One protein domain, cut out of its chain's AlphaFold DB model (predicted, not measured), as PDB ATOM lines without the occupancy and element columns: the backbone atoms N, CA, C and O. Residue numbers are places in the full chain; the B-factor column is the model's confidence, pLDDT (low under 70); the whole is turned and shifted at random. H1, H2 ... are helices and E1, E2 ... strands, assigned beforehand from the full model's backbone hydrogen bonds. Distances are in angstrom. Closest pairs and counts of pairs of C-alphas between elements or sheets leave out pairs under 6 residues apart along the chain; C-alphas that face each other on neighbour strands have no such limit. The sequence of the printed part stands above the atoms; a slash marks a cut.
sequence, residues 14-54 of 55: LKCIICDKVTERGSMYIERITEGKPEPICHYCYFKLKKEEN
ATOM      1  N   LEU A  14     154.927 186.658 119.764       71.00
ATOM      2  CA  LEU A  14     154.808 185.367 119.106       71.00
ATOM      3  C   LEU A  14     154.462 184.315 120.151       71.00
ATOM      4  O   LEU A  14     154.898 184.370 121.303       71.00
ATOM      5  N   LYS A  15     153.639 183.354 119.746       78.00
ATOM      6  CA  LYS A  15     153.190 182.265 120.605       78.00
ATOM      7  C   LYS A  15     154.036 181.033 120.326       78.00
ATOM      8  O   LYS A  15     154.100 180.596 119.186       78.00
ATOM      9  N   CYS A  16     154.671 180.471 121.350       80.56
ATOM     10  CA  CYS A  16     155.384 179.205 121.223       80.56
ATOM     11  C   CYS A  16     154.415 178.095 120.818       80.56
ATOM     12  O   CYS A  16     153.446 177.862 121.533       80.56
ATOM     13  N   ILE A  17     154.707 177.367 119.742       81.50
ATOM     14  CA  ILE A  17     153.844 176.271 119.269       81.50
ATOM     15  C   ILE A  17     153.809 175.062 120.223       81.50
ATOM     16  O   ILE A  17     152.870 174.278 120.205       81.50
ATOM     17  N   ILE A  18     154.827 174.902 121.077       80.31
ATOM     18  CA  ILE A  18     154.976 173.716 121.942       80.31
ATOM     19  C   ILE A  18     154.282 173.895 123.295       80.31
ATOM     20  O   ILE A  18     153.734 172.947 123.846       80.31
ATOM     21  N   CYS A  19     154.361 175.095 123.872       82.31
ATOM     22  CA  CYS A  19     153.836 175.370 125.213       82.31
ATOM     23  C   CYS A  19     152.818 176.507 125.251       82.31
ATOM     24  O   CYS A  19     152.464 176.961 126.339       82.31
ATOM     25  N   ASP A  20     152.410 177.016 124.087       80.12
ATOM     26  CA  ASP A  20     151.428 178.088 123.913       80.12
ATOM     27  C   ASP A  20     151.746 179.403 124.649       80.12
ATOM     28  O   ASP A  20     150.916 180.313 124.708       80.12
ATOM     29  N   LYS A  21     152.969 179.552 125.177       81.19
ATOM     30  CA  LYS A  21     153.410 180.776 125.849       81.19
ATOM     31  C   LYS A  21     153.660 181.888 124.843       81.19
ATOM     32  O   LYS A  21     154.403 181.712 123.878       81.19
ATOM     33  N   VAL A  22     153.067 183.046 125.110       74.44
ATOM     34  CA  VAL A  22     153.275 184.270 124.336       74.44
ATOM     35  C   VAL A  22     154.529 184.970 124.851       74.44
ATOM     36  O   VAL A  22     154.661 185.209 126.050       74.44
ATOM     37  N   THR A  23     155.454 185.271 123.947       67.62
ATOM     38  CA  THR A  23     156.746 185.888 124.265       67.62
ATOM     39  C   THR A  23     157.115 186.894 123.177       67.62
ATOM     40  O   THR A  23     156.590 186.846 122.066       67.62
ATOM     41  N   GLU A  24     157.998 187.839 123.477       70.38
ATOM     42  CA  GLU A  24     158.459 188.808 122.480       70.38
ATOM     43  C   GLU A  24     159.300 188.111 121.399       70.38
ATOM     44  O   GLU A  24     160.120 187.243 121.709       70.38
ATOM     45  N   ARG A  25     159.132 188.498 120.125       65.00
ATOM     46  CA  ARG A  25     159.850 187.908 118.975       65.00
ATOM     47  C   ARG A  25     161.375 187.874 119.137       65.00
ATOM     48  O   ARG A  25     162.013 186.975 118.603       65.00
ATOM     49  N   GLY A  26     161.954 188.806 119.897       63.47
ATOM     50  CA  GLY A  26     163.392 188.845 120.192       63.47
ATOM     51  C   GLY A  26     163.896 187.754 121.149       63.47
ATOM     52  O   GLY A  26     165.102 187.571 121.262       63.47
ATOM     53  N   SER A  27     163.004 187.028 121.830       62.66
ATOM     54  CA  SER A  27     163.347 186.005 122.833       62.66
ATOM     55  C   SER A  27     163.001 184.572 122.399       62.66
ATOM     56  O   SER A  27     162.988 183.661 123.231       62.66
ATOM     57  N   MET A  28     162.690 184.354 121.118       67.44
ATOM     58  CA  MET A  28     162.298 183.051 120.572       67.44
ATOM     59  C   MET A  28     163.286 182.553 119.515       67.44
ATOM     60  O   MET A  28     163.876 183.342 118.781       67.44
ATOM     61  N   TYR A  29     163.429 181.231 119.427       65.44
ATOM     62  CA  TYR A  29     164.166 180.547 118.369       65.44
ATOM     63  C   TYR A  29     163.191 180.181 117.249       65.44
ATOM     64  O   TYR A  29     162.063 179.755 117.504       65.44
ATOM     65  N   ILE A  30     163.616 180.359 116.000       64.31
ATOM     66  CA  ILE A  30     162.871 179.919 114.818       64.31
ATOM     67  C   ILE A  30     163.627 178.719 114.266       64.31
ATOM     68  O   ILE A  30     164.598 178.888 113.535       64.31
ATOM     69  N   GLU A  31     163.221 177.515 114.661       57.34
ATOM     70  CA  GLU A  31     163.947 176.292 114.287       57.34
ATOM     71  C   GLU A  31     163.135 175.270 113.519       57.34
ATOM     72  O   GLU A  31     163.717 174.408 112.867       57.34
ATOM     73  N   ARG A  32     161.805 175.369 113.529       57.25
ATOM     74  CA  ARG A  32     160.973 174.479 112.724       57.25
ATOM     75  C   ARG A  32     160.393 175.242 111.549       57.25
ATOM     76  O   ARG A  32     159.606 176.168 111.719       57.25
ATOM     77  N   ILE A  33     160.831 174.854 110.355       55.56
ATOM     78  CA  ILE A  33     160.165 175.183 109.099       55.56
ATOM     79  C   ILE A  33     159.272 173.989 108.780       55.56
ATOM     80  O   ILE A  33     159.664 173.079 108.051       55.56
ATOM     81  N   THR A  34     158.091 173.949 109.382       56.75
ATOM     82  CA  THR A  34     157.110 172.902 109.093       56.75
ATOM     83  C   THR A  34     156.309 173.374 107.879       56.75
ATOM     84  O   THR A  34     155.739 174.464 107.892       56.75
ATOM     85  N   GLU A  35     156.367 172.628 106.771       58.34
ATOM     86  CA  GLU A  35     155.680 172.969 105.507       58.34
ATOM     87  C   GLU A  35     156.029 174.362 104.929       58.34
ATOM     88  O   GLU A  35     155.192 175.051 104.346       58.34
ATOM     89  N   GLY A  36     157.278 174.813 105.099       64.19
ATOM     90  CA  GLY A  36     157.737 176.104 104.566       64.19
ATOM     91  C   GLY A  36     157.355 177.326 105.410       64.19
ATOM     92  O   GLY A  36     157.666 178.450 105.014       64.19
ATOM     93  N   LYS A  37     156.717 177.142 106.576       62.78
ATOM     94  CA  LYS A  37     156.377 178.238 107.496       62.78
ATOM     95  C   LYS A  37     157.308 178.247 108.714       62.78
ATOM     96  O   LYS A  37     157.454 177.209 109.355       62.78
ATOM     97  N   PRO A  38     157.930 179.391 109.053       66.81
ATOM     98  CA  PRO A  38     158.745 179.513 110.257       66.81
ATOM     99  C   PRO A  38     157.853 179.485 111.504       66.81
ATOM    100  O   PRO A  38     157.087 180.419 111.746       66.81
ATOM    101  N   GLU A  39     157.962 178.427 112.305       72.25
ATOM    102  CA  GLU A  39     157.239 178.296 113.566       72.25
ATOM    103  C   GLU A  39     158.086 178.809 114.742       72.25
ATOM    104  O   GLU A  39     159.233 178.384 114.925       72.25
ATOM    105  N   PRO A  40     157.545 179.725 115.563       74.81
ATOM    106  CA  PRO A  40     158.269 180.275 116.696       74.81
ATOM    107  C   PRO A  40     158.255 179.297 117.883       74.81
ATOM    108  O   PRO A  40     157.202 178.859 118.357       74.81
ATOM    109  N   ILE A  41     159.439 178.988 118.412       79.31
ATOM    110  CA  ILE A  41     159.642 178.113 119.574       79.31
ATOM    111  C   ILE A  41     160.341 178.909 120.683       79.31
ATOM    112  O   ILE A  41     161.272 179.674 120.445       79.31
ATOM    113  N   CYS A  42     159.895 178.768 121.932       79.69
ATOM    114  CA  CYS A  42     160.558 179.430 123.054       79.69
ATOM    115  C   CYS A  42     161.869 178.719 123.436       79.69
ATOM    116  O   CYS A  42     161.993 177.502 123.284       79.69
ATOM    117  N   HIS A  43     162.820 179.464 124.013       77.69
ATOM    118  CA  HIS A  43     164.130 178.942 124.436       77.69
ATOM    119  C   HIS A  43     164.023 177.682 125.315       77.69
ATOM    120  O   HIS A  43     164.830 176.763 125.200       77.69
ATOM    121  N   TYR A  44     163.021 177.622 126.197       80.06
ATOM    122  CA  TYR A  44     162.822 176.479 127.089       80.06
ATOM    123  C   TYR A  44     162.460 175.200 126.325       80.06
ATOM    124  O   TYR A  44     163.085 174.158 126.519       80.06
ATOM    125  N   CYS A  45     161.462 175.281 125.441       79.06
ATOM    126  CA  CYS A  45     161.029 174.135 124.648       79.06
ATOM    127  C   CYS A  45     162.111 173.705 123.660       79.06
ATOM    128  O   CYS A  45     162.314 172.509 123.474       79.06
ATOM    129  N   TYR A  46     162.844 174.666 123.097       80.00
ATOM    130  CA  TYR A  46     163.990 174.366 122.258       80.00
ATOM    131  C   TYR A  46     165.059 173.555 123.002       80.00
ATOM    132  O   TYR A  46     165.452 172.477 122.562       80.00
ATOM    133  N   PHE A  47     165.488 174.037 124.171       80.56
ATOM    134  CA  PHE A  47     166.538 173.376 124.940       80.56
ATOM    135  C   PHE A  47     166.134 171.965 125.382       80.56
ATOM    136  O   PHE A  47     166.962 171.055 125.400       80.56
ATOM    137  N   LYS A  48     164.850 171.765 125.702       81.75
ATOM    138  CA  LYS A  48     164.311 170.442 126.024       81.75
ATOM    139  C   LYS A  48     164.422 169.483 124.832       81.75
ATOM    140  O   LYS A  48     164.957 168.394 125.007       81.75
ATOM    141  N   LEU A  49     164.015 169.917 123.635       78.44
ATOM    142  CA  LEU A  49     164.116 169.116 122.407       78.44
ATOM    143  C   LEU A  49     165.566 168.744 122.073       78.44
ATOM    144  O   LEU A  49     165.864 167.574 121.865       78.44
ATOM    145  N   LYS A  50     166.485 169.717 122.110       76.50
ATOM    146  CA  LYS A  50     167.929 169.497 121.895       76.50
ATOM    147  C   LYS A  50     168.537 168.475 122.855       76.50
ATOM    148  O   LYS A  50     169.501 167.805 122.500       76.50
ATOM    149  N   LYS A  51     168.027 168.403 124.087       75.25
ATOM    150  CA  LYS A  51     168.503 167.458 125.100       75.25
ATOM    151  C   LYS A  51     167.979 166.041 124.856       75.25
ATOM    152  O   LYS A  51     168.715 165.098 125.114       75.25
ATOM    153  N   GLU A  52     166.745 165.902 124.376       68.56
ATOM    154  CA  GLU A  52     166.160 164.601 124.018       68.56
ATOM    155  C   GLU A  52     166.772 164.020 122.735       68.56
ATOM    156  O   GLU A  52     166.916 162.812 122.636       68.56
ATOM    157  N   GLU A  53     167.202 164.857 121.788       63.75
ATOM    158  CA  GLU A  53     167.823 164.411 120.526       63.75
ATOM    159  C   GLU A  53     169.259 163.867 120.693       63.75
ATOM    160  O   GLU A  53     169.806 163.251 119.785       63.75
ATOM    161  N   ASN A  54     169.883 164.103 121.852       56.53
ATOM    162  CA  ASN A  54     171.269 163.725 122.164       56.53
ATOM    163  C   ASN A  54     171.373 162.468 123.058       56.53
ATOM    164  O   ASN A  54     172.420 162.241 123.671       56.53
TER     165      ASN A  54
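What this domain is: This is residues 14 to 54 of the 55 residues of an uncharacterized protein of Candidatus Helarchaeota archaeon (UniProt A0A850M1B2). A two-stranded hairpin, E2 and E3, and a short helix, H1, make an L, with the helix setting off from the hairpin's open end. At that corner lies a doubled-back first stretch, residues 14 to 24, whose two ends, residues 14 to 15 and residues 22 to 23 of E1, pair with each other; the far part of the helix with the tail after it, residues 47 to 54, sticks out free. The printed part has 41 residues with three named strands and one named helix, in the order E1, E2, E3, H1; the sheet E2 - E3 is antiparallel, and the class is mixed, helices and strands. The whole is compact, with a radius of gyration of the C-alphas of 10.0 A, and spans 27 by 22 by 16 A.

How they stand to each other: Residues 14 to 15, too short a stretch to be a named strand, pair antiparallel with residues 22 to 23 of E1, residues 22 to 24. E1 pairs with no named strand. E1 and E2, residues 28 to 34, meet only through their link, which is tight with 3 residues. E2 and E3, residues 37 to 42, are antiparallel neighbours and a hairpin, with 143 degrees between their N-to-C directions. Across this pair N 29 and O 41 are 2.8 A apart and N 39 and O 32 are 2.9 A apart, both within hydrogen-bond range. The closest C-alphas of E1 and E3 are those of Thr 23 and Cys 42, 7.6 A apart. H1, residues 43 to 52, follows E3 with 0 residues between them, a tight link. The closest C-alphas of E2 and H1 are those of Met 28 and His 43, 5.9 A apart. E1 and H1 are apart. In H1 every O i to N i+4 pair is within hydrogen-bond range.

Where its parts are: E1, residues 22 to 24, begins at C-alpha 22 at (153.275, 184.270, 124.336) and is 7.1 A long from first to last C-alpha. E2, residues 28 to 34, is 16.2 A long and ends at C-alpha 34 at (157.110, 172.902, 109.093). E3, residues 37 to 42, is also 16.2 A long. H1, residues 43 to 52, is 14.5 A long and ends at C-alpha 52 at (166.160, 164.601, 124.018).

The domain as a whole: The two C-alphas farthest apart are those of Glu 24 and Asn 54, 28.2 A. Without residues 47 to 54, which stand free, the body has 33 residues and spans 22 by 17 by 13 A. The printed part has no cut, and its links between named elements are tight. The mean pLDDT of the printed part is 71.2; residue 23, residues 25 to 38 and residues 52 to 54 are under 70.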